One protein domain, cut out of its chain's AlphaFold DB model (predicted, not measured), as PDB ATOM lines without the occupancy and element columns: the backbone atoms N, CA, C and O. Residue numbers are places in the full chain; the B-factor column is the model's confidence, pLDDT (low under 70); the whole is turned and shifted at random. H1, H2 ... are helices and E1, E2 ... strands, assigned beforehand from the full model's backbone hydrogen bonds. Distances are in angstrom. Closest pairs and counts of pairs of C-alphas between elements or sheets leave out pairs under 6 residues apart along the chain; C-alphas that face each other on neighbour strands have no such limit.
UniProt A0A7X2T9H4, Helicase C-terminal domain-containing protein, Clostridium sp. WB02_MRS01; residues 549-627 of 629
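Overview. This is residues 549 to 627 of the 629 residues of the protein "Helicase C-terminal domain-containing protein" of Clostridium sp. WB02_MRS01 (UniProt A0A7X2T9H4). What shape do these atoms make? One antiparallel sheet of five strands, E4, E3, E2, E5 and E6 in order across it, is curled like part of a barrel but is not closed, and the short parallel pair E1 and E7 makes a second, small sheet near its E6 edge. Residues 552 to 564, with no named element, run from E1 past E6 to E2, and the four-residue helix H1 only grazes the curled sheet. What is it made of, and how large is it? The printed part has 79 residues, with seven named strands and one named helix in the order E1 E2 E3 E4 H1 E5 E6 E7; the class is mostly strand, though under half of the residues, 39, are in named elements. It is compact, with a radius of gyration of the C-alphas of 11.8 A, and its rounded outline spans 33 by 31 by 26 A.

Along the chain. What comes first along the printed part? E1 is residues 549 to 551 and begins with C-alpha 549 at (-16.838, 12.365, -18.238). E2, residues 565 to 571, is the longest strand by residues, 19.2 A from first to last C-alpha, and starts at C-alpha 565 (-0.190, 1.504, -23.250). What follows E2? E3 is residues 574 to 578 and measures 12.6 A, E4 is residues 585 to 588 and measures 9.6 A, and H1 is residues 596 to 599. Which strands come last? E5, residues 605 to 610, measures 16.1 A, and E6, residues 613 to 618, measures 16.3 A. E7 is residues 623 to 626 and ends with C-alpha 626 at (-15.363, 11.453, -24.684).

Arrangement. How is E1 paired? E1 and E7 are parallel neighbours at 43 degrees, with N 550 and O 624 within hydrogen-bond range at 3.0 A. The closest C-alphas of E6 and E7 are those of Lys 617 and Val 625, 6.2 A apart, while E1 is apart from E3, E4 and E5. How do E2, E3 and E4 stand? They form a meander, each strand the antiparallel neighbour of the one before: in the hairpin E2 and E3, at 158 degrees, N 569 and O 576 are 2.9 A apart, and in the hairpin E3 and E4, at 137 degrees, N 586 and O 577 are 2.9 A apart. What joins E2 to the other strands of this strongly twisted sheet? The pairing of E2 is staggered, with E5 over residues 565 to 566 and with E3 over 567 to 571; E2 and E5 are antiparallel at 143 degrees, with N 607 and O 566 at 2.8 A. E5 and E6 are an antiparallel hairpin at 146 degrees, with N 617 and O 606 at 2.8 A, and E4 and E6 are the edge strands. Where is H1? It is on the sheet but only grazes it with residues 596 to 599, and the C-alphas of Ile 568 and Phe 596, the closest of E2 and H1, are 7.1 A apart. H1 is too short for an O i to N i+4 pair, and its one O i to N i+3 pair is within range.

Size, cuts and confidence. How far does the printed part reach? The two C-alphas farthest apart are those of Gly 572 and Ser 611, at 33.2 A. Is it cut, and which link is long? The printed part has no cut, and the link E1 to E2, 13 residues, is long; its residues 555 to 556 pair antiparallel with residues 613 to 614 of E6. Where is confidence low? The mean pLDDT of the printed part is 83.9, and residues 621 to 622 and residue 627 are under 70.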
ATOM      1  N   ARG A 549     -17.134  12.109 -16.829       78.88
ATOM      2  CA  ARG A 549     -16.838  12.365 -18.238       78.88
ATOM      3  C   ARG A 549     -15.515  13.100 -18.327       78.88
ATOM      4  O   ARG A 549     -15.397  14.214 -17.826       78.88
ATOM      5  N   ILE A 550     -14.532  12.459 -18.938       84.69
ATOM      6  CA  ILE A 550     -13.208  13.033 -19.168       84.69
ATOM      7  C   ILE A 550     -13.023  13.144 -20.671       84.69
ATOM      8  O   ILE A 550     -13.387  12.241 -21.419       84.69
ATOM      9  N   SER A 551     -12.478  14.265 -21.113       82.75
ATOM     10  CA  SER A 551     -12.076  14.461 -22.496       82.75
ATOM     11  C   SER A 551     -10.617  14.856 -22.500       82.75
ATOM     12  O   SER A 551     -10.201  15.657 -21.667       82.75
ATOM     13  N   PHE A 552      -9.848  14.288 -23.416       89.06
ATOM     14  CA  PHE A 552      -8.441  14.618 -23.569       89.06
ATOM     15  C   PHE A 552      -8.090  14.613 -25.061       89.06
ATOM     16  O   PHE A 552      -8.524  13.696 -25.764       89.06
ATOM     17  N   PRO A 553      -7.359  15.626 -25.551       86.25
ATOM     18  CA  PRO A 553      -6.998  15.721 -26.960       86.25
ATOM     19  C   PRO A 553      -6.054  14.591 -27.376       86.25
ATOM     20  O   PRO A 553      -5.200  14.147 -26.606       86.25
ATOM     21  N   THR A 554      -6.205  14.114 -28.607       88.62
ATOM     22  CA  THR A 554      -5.263  13.152 -29.172       88.62
ATOM     23  C   THR A 554      -3.924  13.822 -29.461       88.62
ATOM     24  O   THR A 554      -3.845  15.021 -29.732       88.62
ATOM     25  N   PHE A 555      -2.838  13.054 -29.390       89.69
ATOM     26  CA  PHE A 555      -1.501  13.567 -29.686       89.69
ATOM     27  C   PHE A 555      -0.654  12.544 -30.422       89.69
ATOM     28  O   PHE A 555      -0.908  11.345 -30.380       89.69
ATOM     29  N   THR A 556       0.397  13.012 -31.086       86.38
ATOM     30  CA  THR A 556       1.349  12.130 -31.764       86.38
ATOM     31  C   THR A 556       2.659  12.112 -30.996       86.38
ATOM     32  O   THR A 556       3.172  13.150 -30.579       86.38
ATOM     33  N   TRP A 557       3.218  10.919 -30.800       85.50
ATOM     34  CA  TRP A 557       4.525  10.771 -30.171       85.50
ATOM     35  C   TRP A 557       5.334   9.706 -30.895       85.50
ATOM     36  O   TRP A 557       5.116   8.509 -30.732       85.50
ATOM     37  N   LYS A 558       6.276  10.162 -31.724       75.38
ATOM     38  CA  LYS A 558       7.141   9.293 -32.526       75.38
ATOM     39  C   LYS A 558       8.468   9.075 -31.809       75.38
ATOM     40  O   LYS A 558       9.415   9.837 -31.990       75.38
ATOM     41  N   LYS A 559       8.525   8.032 -30.982       77.94
ATOM     42  CA  LYS A 559       9.741   7.568 -30.300       77.94
ATOM     43  C   LYS A 559       9.886   6.058 -30.489       77.94
ATOM     44  O   LYS A 559       8.896   5.336 -30.519       77.94
ATOM     45  N   ALA A 560      11.119   5.578 -30.654       71.31
ATOM     46  CA  ALA A 560      11.382   4.145 -30.770       71.31
ATOM     47  C   ALA A 560      11.128   3.438 -29.426       71.31
ATOM     48  O   ALA A 560      11.479   3.981 -28.378       71.31
ATOM     49  N   ASN A 561      10.575   2.220 -29.473       77.88
ATOM     50  CA  ASN A 561      10.291   1.356 -28.317       77.88
ATOM     51  C   ASN A 561       9.275   1.921 -27.304       77.88
ATOM     52  O   ASN A 561       9.442   1.733 -26.099       77.88
ATOM     53  N   LEU A 562       8.228   2.614 -27.770       82.94
ATOM     54  CA  LEU A 562       7.109   2.972 -26.894       82.94
ATOM     55  C   LEU A 562       6.278   1.717 -26.541       82.94
ATOM     56  O   LEU A 562       6.029   0.901 -27.430       82.94
ATOM     57  N   PRO A 563       5.856   1.548 -25.274       84.06
ATOM     58  CA  PRO A 563       4.903   0.510 -24.864       84.06
ATOM     59  C   PRO A 563       3.543   0.686 -25.547       84.06
ATOM     60  O   PRO A 563       3.174   1.811 -25.841       84.06
ATOM     61  N   ASP A 564       2.738  -0.370 -25.685       84.25
ATOM     62  CA  ASP A 564       1.395  -0.264 -26.296       84.25
ATOM     63  C   ASP A 564       0.434   0.643 -25.502       84.25
ATOM     64  O   ASP A 564      -0.503   1.222 -26.055       84.25
ATOM     65  N   LYS A 565       0.655   0.749 -24.183       89.56
ATOM     66  CA  LYS A 565      -0.190   1.504 -23.250       89.56
ATOM     67  C   LYS A 565       0.648   2.375 -22.334       89.56
ATOM     68  O   LYS A 565       1.600   1.895 -21.714       89.56
ATOM     69  N   LEU A 566       0.240   3.633 -22.200       91.06
ATOM     70  CA  LEU A 566       0.887   4.614 -21.335       91.06
ATOM     71  C   LEU A 566      -0.076   5.134 -20.269       91.06
ATOM     72  O   LEU A 566      -1.225   5.457 -20.546       91.06
ATOM     73  N   TYR A 567       0.410   5.256 -19.042       90.81
ATOM     74  CA  TYR A 567      -0.348   5.690 -17.878       90.81
ATOM     75  C   TYR A 567       0.248   6.983 -17.340       90.81
ATOM     76  O   TYR A 567       1.447   7.045 -17.061       90.81
ATOM     77  N   ILE A 568      -0.597   7.996 -17.153       91.81
ATOM     78  CA  ILE A 568      -0.191   9.269 -16.561       91.81
ATOM     79  C   ILE A 568      -0.160   9.165 -15.029       91.81
ATOM     80  O   ILE A 568      -1.105   8.684 -14.387       91.81
ATOM     81  N   ARG A 569       0.955   9.585 -14.431       85.12
ATOM     82  CA  ARG A 569       1.190   9.571 -12.984       85.12
ATOM     83  C   ARG A 569       1.777  10.896 -12.530       85.12
ATOM     84  O   ARG A 569       2.640  11.442 -13.205       85.12
ATOM     85  N   GLU A 570       1.338  11.376 -11.376       86.81
ATOM     86  CA  GLU A 570       1.947  12.521 -10.698       86.81
ATOM     87  C   GLU A 570       2.620  12.044  -9.413       86.81
ATOM     88  O   GLU A 570       1.991  11.363  -8.597       86.81
ATOM     89  N   ASN A 571       3.884  12.413  -9.226       79.56
ATOM     90  CA  ASN A 571       4.616  12.159  -7.994       79.56
ATOM     91  C   ASN A 571       5.499  13.364  -7.653       79.56
ATOM     92  O   ASN A 571       6.311  13.792  -8.468       79.56
ATOM     93  N   GLY A 572       5.345  13.919  -6.449       74.75
ATOM     94  CA  GLY A 572       6.164  15.044  -5.985       74.75
ATOM     95  C   GLY A 572       6.017  16.339  -6.799       74.75
ATOM     96  O   GLY A 572       6.943  17.145  -6.794       74.75
ATOM     97  N   GLY A 573       4.885  16.539  -7.487       79.81
ATOM     98  CA  GLY A 573       4.634  17.696  -8.360       79.81
ATOM     99  C   GLY A 573       5.200  17.562  -9.779       79.81
ATOM    100  O   GLY A 573       5.124  18.510 -10.556       79.81
ATOM    101  N   GLU A 574       5.766  16.404 -10.130       87.12
ATOM    102  CA  GLU A 574       6.216  16.085 -11.486       87.12
ATOM    103  C   GLU A 574       5.301  15.031 -12.127       87.12
ATOM    104  O   GLU A 574       4.830  14.108 -11.455       87.12
ATOM    105  N   LEU A 575       5.061  15.164 -13.435       89.62
ATOM    106  CA  LEU A 575       4.188  14.285 -14.214       89.62
ATOM    107  C   LEU A 575       5.001  13.327 -15.085       89.62
ATOM    108  O   LEU A 575       5.995  13.718 -15.696       89.62
ATOM    109  N   PHE A 576       4.546  12.079 -15.178       90.62
ATOM    110  CA  PHE A 576       5.212  11.018 -15.929       90.62
ATOM    111  C   PHE A 576       4.218  10.184 -16.736       90.62
ATOM    112  O   PHE A 576       3.199   9.746 -16.200       90.62
ATOM    113  N   LEU A 577       4.549   9.888 -17.994       90.38
ATOM    114  CA  LEU A 577       3.924   8.803 -18.751       90.38
ATOM    115  C   LEU A 577       4.724   7.525 -18.522       90.38
ATOM    116  O   LEU A 577       5.929   7.507 -18.747       90.38
ATOM    117  N   SER A 578       4.058   6.463 -18.075       89.06
ATOM    118  CA  SER A 578       4.696   5.207 -17.662       89.06
ATOM    119  C   SER A 578       4.011   3.976 -18.250       89.06
ATOM    120  O   SER A 578       2.823   4.023 -18.554       89.06
ATOM    121  N   SER A 579       4.731   2.866 -18.409       87.38
ATOM    122  CA  SER A 579       4.136   1.558 -18.715       87.38
ATOM    123  C   SER A 579       3.560   0.899 -17.457       87.38
ATOM    124  O   SER A 579       3.954   1.211 -16.333       87.38
ATOM    125  N   SER A 580       2.645  -0.061 -17.627       79.88
ATOM    126  CA  SER A 580       2.037  -0.794 -16.500       79.88
ATOM    127  C   SER A 580       3.039  -1.607 -15.674       79.88
ATOM    128  O   SER A 580       2.794  -1.863 -14.500       79.88
ATOM    129  N   ASP A 581       4.140  -2.035 -16.288       79.00
ATOM    130  CA  ASP A 581       5.218  -2.804 -15.657       79.00
ATOM    131  C   ASP A 581       6.331  -1.919 -15.063       79.00
ATOM    132  O   ASP A 581       7.250  -2.432 -14.428       79.00
ATOM    133  N   GLY A 582       6.248  -0.596 -15.249       73.75
ATOM    134  CA  GLY A 582       7.195   0.380 -14.712       73.75
ATOM    135  C   GLY A 582       8.568   0.418 -15.393       73.75
ATOM    136  O   GLY A 582       9.422   1.188 -14.958       73.75
ATOM    137  N   TYR A 583       8.806  -0.368 -16.451       81.38
ATOM    138  CA  TYR A 583      10.088  -0.362 -17.172       81.38
ATOM    139  C   TYR A 583      10.261   0.850 -18.091       81.38
ATOM    140  O   TYR A 583      11.390   1.244 -18.386       81.38
ATOM    141  N   PHE A 584       9.159   1.457 -18.526       84.19
ATOM    142  CA  PHE A 584       9.156   2.706 -19.270       84.19
ATOM    143  C   PHE A 584       8.555   3.807 -18.401       84.19
ATOM    144  O   PHE A 584       7.447   3.660 -17.887       84.19
ATOM    145  N   TYR A 585       9.265   4.923 -18.262       87.56
ATOM    146  CA  TYR A 585       8.718   6.158 -17.718       87.56
ATOM    147  C   TYR A 585       9.427   7.358 -18.343       87.56
ATOM    148  O   TYR A 585      10.637   7.340 -18.555       87.56
ATOM    149  N   GLU A 586       8.670   8.403 -18.640       88.19
ATOM    150  CA  GLU A 586       9.176   9.643 -19.218       88.19
ATOM    151  C   GLU A 586       8.472  10.823 -18.574       88.19
ATOM    152  O   GLU A 586       7.252  10.806 -18.390       88.19
ATOM    153  N   LYS A 587       9.249  11.847 -18.228       90.19
ATOM    154  CA  LYS A 587       8.712  13.068 -17.636       90.19
ATOM    155  C   LYS A 587       7.978  13.868 -18.710       90.19
ATOM    156  O   LYS A 587       8.501  14.063 -19.805       90.19
ATOM    157  N   VAL A 588       6.785  14.345 -18.380       89.81
ATOM    158  CA  VAL A 588       5.954  15.183 -19.250       89.81
ATOM    159  C   VAL A 588       5.554  16.463 -18.528       89.81
ATOM    160  O   VAL A 588       5.538  16.523 -17.300       89.81
ATOM    161  N   GLU A 589       5.230  17.495 -19.296       89.00
ATOM    162  CA  GLU A 589       4.705  18.755 -18.774       89.00
ATOM    163  C   GLU A 589       3.218  18.861 -19.102       89.00
ATOM    164  O   GLU A 589       2.784  18.470 -20.185       89.00
ATOM    165  N   SER A 590       2.431  19.388 -18.164       88.75
ATOM    166  CA  SER A 590       1.028  19.713 -18.424       88.75
ATOM    167  C   SER A 590       0.949  21.083 -19.084       88.75
ATOM    168  O   SER A 590       1.452  22.060 -18.534       88.75
ATOM    169  N   THR A 591       0.295  21.161 -20.238       88.88
ATOM    170  CA  THR A 591       0.097  22.399 -21.011       88.88
ATOM    171  C   THR A 591      -1.392  22.623 -21.280       88.88
ATOM    172  O   THR A 591      -2.195  21.735 -21.013       88.88
ATOM    173  N   GLU A 592      -1.782  23.788 -21.810       81.25
ATOM    174  CA  GLU A 592      -3.176  24.019 -22.240       81.25
ATOM    175  C   GLU A 592      -3.584  23.101 -23.410       81.25
ATOM    176  O   GLU A 592      -4.743  22.707 -23.506       81.25
ATOM    177  N   GLU A 593      -2.634  22.720 -24.273       82.62
ATOM    178  CA  GLU A 593      -2.870  21.805 -25.402       82.62
ATOM    179  C   GLU A 593      -2.904  20.334 -24.973       82.62
ATOM    180  O   GLU A 593      -3.675  19.549 -25.515       82.62
ATOM    181  N   LEU A 594      -2.081  19.949 -23.995       87.62
ATOM    182  CA  LEU A 594      -2.037  18.603 -23.420       87.62
ATOM    183  C   LEU A 594      -2.097  18.707 -21.890       87.62
ATOM    184  O   LEU A 594      -1.049  18.711 -21.229       87.62
ATOM    185  N   PRO A 595      -3.308  18.796 -21.306       87.62
ATOM    186  CA  PRO A 595      -3.502  19.058 -19.882       87.62
ATOM    187  C   PRO A 595      -3.312  17.788 -19.039       87.62
ATOM    188  O   PRO A 595      -4.213  17.335 -18.333       87.62
ATOM    189  N   PHE A 596      -2.135  17.159 -19.123       87.94
ATOM    190  CA  PHE A 596      -1.835  15.894 -18.439       87.94
ATOM    191  C   PHE A 596      -2.077  15.947 -16.922       87.94
ATOM    192  O   PHE A 596      -2.432  14.930 -16.328       87.94
ATOM    193  N   GLY A 597      -1.925  17.119 -16.301       84.25
ATOM    194  CA  GLY A 597      -2.181  17.326 -14.877       84.25
ATOM    195  C   GLY A 597      -3.646  17.127 -14.479       84.25
ATOM    196  O   GLY A 597      -3.913  16.674 -13.372       84.25
ATOM    197  N   GLU A 598      -4.603  17.377 -15.375       84.25
ATOM    198  CA  GLU A 598      -6.038  17.246 -15.066       84.25
ATOM    199  C   GLU A 598      -6.504  15.788 -14.951       84.25
ATOM    200  O   GLU A 598      -7.523  15.491 -14.318       84.25
ATOM    201  N   ILE A 599      -5.751  14.870 -15.560       86.44
ATOM    202  CA  ILE A 599      -6.067  13.438 -15.636       86.44
ATOM    203  C   ILE A 599      -5.039  12.559 -14.910       86.44
ATOM    204  O   ILE A 599      -5.145  11.328 -14.930       86.44
ATOM    205  N   ALA A 600      -4.039  13.167 -14.269       84.50
ATOM    206  CA  ALA A 600      -2.989  12.450 -13.566       84.50
ATOM    207  C   ALA A 600      -3.550  11.613 -12.408       84.50
ATOM    208  O   ALA A 600      -4.464  12.030 -11.699       84.50
ATOM    209  N   ASN A 601      -3.001  10.407 -12.214       82.00
ATOM    210  CA  ASN A 601      -3.390   9.476 -11.143       82.00
ATOM    211  C   ASN A 601      -4.867   9.026 -11.145       82.00
ATOM    212  O   ASN A 601      -5.295   8.340 -10.215       82.00
ATOM    213  N   VAL A 602      -5.647   9.329 -12.188       80.00
ATOM    214  CA  VAL A 602      -7.004   8.786 -12.325       80.00
ATOM    215  C   VAL A 602      -6.914   7.290 -12.639       80.00
ATOM    216  O   VAL A 602      -6.340   6.864 -13.646       80.00
ATOM    217  N   ASN A 603      -7.484   6.469 -11.758       73.31
ATOM    218  CA  ASN A 603      -7.415   5.017 -11.875       73.31
ATOM    219  C   ASN A 603      -8.167   4.497 -13.104       73.31
ATOM    220  O   ASN A 603      -9.338   4.812 -13.323       73.31
ATOM    221  N   GLY A 604      -7.487   3.636 -13.864       79.56
ATOM    222  CA  GLY A 604      -8.019   2.968 -15.051       79.56
ATOM    223  C   GLY A 604      -7.899   3.757 -16.355       79.56
ATOM    224  O   GLY A 604      -8.178   3.167 -17.395       79.56
ATOM    225  N   LEU A 605      -7.445   5.019 -16.325       89.00
ATOM    226  CA  LEU A 605      -7.105   5.780 -17.530       89.00
ATOM    227  C   LEU A 605      -5.752   5.358 -18.108       89.00
ATOM    228  O   LEU A 605      -4.787   5.153 -17.368       89.00
ATOM    229  N   TYR A 606      -5.683   5.272 -19.433       91.31
ATOM    230  CA  TYR A 606      -4.469   4.980 -20.192       91.31
ATOM    231  C   TYR A 606      -4.555   5.586 -21.590       91.31
ATOM    232  O   TYR A 606      -5.643   5.779 -22.126       91.31
ATOM    233  N   PHE A 607      -3.406   5.855 -22.188       92.06
ATOM    234  CA  PHE A 607      -3.286   6.182 -23.597       92.06
ATOM    235  C   PHE A 607      -2.946   4.926 -24.385       92.06
ATOM    236  O   PHE A 607      -2.097   4.143 -23.957       92.06
ATOM    237  N   GLU A 608      -3.592   4.753 -25.531       91.00
ATOM    238  CA  GLU A 608      -3.317   3.676 -26.481       91.00
ATOM    239  C   GLU A 608      -3.039   4.279 -27.855       91.00
ATOM    240  O   GLU A 608      -3.698   5.246 -28.257       91.00
ATOM    241  N   CYS A 609      -2.034   3.738 -28.544       87.06
ATOM    242  CA  CYS A 609      -1.622   4.225 -29.852       87.06
ATOM    243  C   CYS A 609      -2.330   3.456 -30.973       87.06
ATOM    244  O   CYS A 609      -2.183   2.240 -31.089       87.06
ATOM    245  N   GLU A 610      -3.043   4.176 -31.836       82.31
ATOM    246  CA  GLU A 610      -3.604   3.664 -33.084       82.31
ATOM    247  C   GLU A 610      -3.117   4.552 -34.239       82.31
ATOM    248  O   GLU A 610      -3.335   5.757 -34.240       82.31
ATOM    249  N   SER A 611      -2.443   3.975 -35.241       79.50
ATOM    250  CA  SER A 611      -1.987   4.700 -36.448       79.50
ATOM    251  C   SER A 611      -1.164   5.983 -36.182       79.50
ATOM    252  O   SER A 611      -1.416   7.012 -36.800       79.50
ATOM    253  N   ASP A 612      -0.156   5.911 -35.300       81.38
ATOM    254  CA  ASP A 612       0.706   7.027 -34.840       81.38
ATOM    255  C   ASP A 612       0.024   8.079 -33.935       81.38
ATOM    256  O   ASP A 612       0.663   9.066 -33.552       81.38
ATOM    257  N   GLU A 613      -1.233   7.865 -33.545       87.31
ATOM    258  CA  GLU A 613      -2.017   8.778 -32.713       87.31
ATOM    259  C   GLU A 613      -2.363   8.134 -31.363       87.31
ATOM    260  O   GLU A 613      -2.820   6.996 -31.286       87.31
ATOM    261  N   TRP A 614      -2.108   8.858 -30.276       89.69
ATOM    262  CA  TRP A 614      -2.394   8.440 -28.909       89.69
ATOM    263  C   TRP A 614      -3.744   8.987 -28.474       89.69
ATOM    264  O   TRP A 614      -3.951  10.202 -28.442       89.69
ATOM    265  N   SER A 615      -4.647   8.083 -28.105       90.75
ATOM    266  CA  SER A 615      -5.988   8.415 -27.624       90.75
ATOM    267  C   SER A 615      -6.175   7.960 -26.183       90.75
ATOM    268  O   SER A 615      -5.653   6.921 -25.770       90.75
ATOM    269  N   LEU A 616      -6.904   8.755 -25.398       92.12
ATOM    270  CA  LEU A 616      -7.240   8.399 -24.025       92.12
ATOM    271  C   LEU A 616      -8.336   7.326 -24.025       92.12
ATOM    272  O   LEU A 616      -9.355   7.453 -24.702       92.12
ATOM    273  N   LYS A 617      -8.148   6.287 -23.219       89.69
ATOM    274  CA  LYS A 617      -9.107   5.210 -22.982       89.69
ATOM    275  C   LYS A 617      -9.195   4.910 -21.486       89.69
ATOM    276  O   LYS A 617      -8.357   5.332 -20.687       89.69
ATOM    277  N   SER A 618     -10.243   4.190 -21.096       87.31
ATOM    278  CA  SER A 618     -10.510   3.821 -19.705       87.31
ATOM    279  C   SER A 618     -10.893   2.348 -19.594       87.31
ATOM    280  O   SER A 618     -11.735   1.873 -20.350       87.31
ATOM    281  N   TYR A 619     -10.308   1.634 -18.630       80.81
ATOM    282  CA  TYR A 619     -10.837   0.349 -18.139       80.81
ATOM    283  C   TYR A 619     -11.773   0.524 -16.943       80.81
ATOM    284  O   TYR A 619     -12.353  -0.445 -16.461       80.81
ATOM    285  N   ASN A 620     -11.875   1.746 -16.418       72.94
ATOM    286  CA  ASN A 620     -12.730   2.059 -15.290       72.94
ATOM    287  C   ASN A 620     -14.155   2.326 -15.804       72.94
ATOM    288  O   ASN A 620     -14.351   3.326 -16.501       72.94
ATOM    289  N   PRO A 621     -15.149   1.487 -15.453       68.00
ATOM    290  CA  PRO A 621     -16.530   1.657 -15.910       68.00
ATOM    291  C   PRO A 621     -17.179   2.951 -15.391       68.00
ATOM    292  O   PRO A 621     -18.174   3.402 -15.951       68.00
ATOM    293  N   MET A 622     -16.595   3.582 -14.366       67.25
ATOM    294  CA  MET A 622     -17.036   4.864 -13.807       67.25
ATOM    295  C   MET A 622     -16.398   6.077 -14.499       67.25
ATOM    296  O   MET A 622     -16.593   7.207 -14.057       67.25
ATOM    297  N   VAL A 623     -15.613   5.880 -15.563       77.00
ATOM    298  CA  VAL A 623     -14.994   6.967 -16.329       77.00
ATOM    299  C   VAL A 623     -15.332   6.794 -17.802       77.00
ATOM    300  O   VAL A 623     -14.852   5.871 -18.460       77.00
ATOM    301  N   VAL A 624     -16.147   7.709 -18.322       80.50
ATOM    302  CA  VAL A 624     -16.502   7.755 -19.743       80.50
ATOM    303  C   VAL A 624     -15.552   8.724 -20.426       80.50
ATOM    304  O   VAL A 624     -15.549   9.917 -20.119       80.50
ATOM    305  N   VAL A 625     -14.740   8.208 -21.347       82.69
ATOM    306  CA  VAL A 625     -13.866   9.051 -22.161       82.69
ATOM    307  C   VAL A 625     -14.642   9.527 -23.379       82.69
ATOM    308  O   VAL A 625     -15.069   8.724 -24.206       82.69
ATOM    309  N   ASN A 626     -14.829  10.838 -23.483       78.81
ATOM    310  CA  ASN A 626     -15.363  11.453 -24.684       78.81
ATOM    311  C   ASN A 626     -14.199  11.753 -25.626       78.81
ATOM    312  O   ASN A 626     -13.244  12.425 -25.242       78.81
ATOM    313  N   THR A 627     -14.286  11.303 -26.872       59.72
ATOM    314  CA  THR A 627     -13.417  11.805 -27.939       59.72
ATOM    315  C   THR A 627     -13.780  13.259 -28.229       59.72
ATOM    316  O   THR A 627     -14.863  13.527 -28.759       59.72
TER     317      THR A 627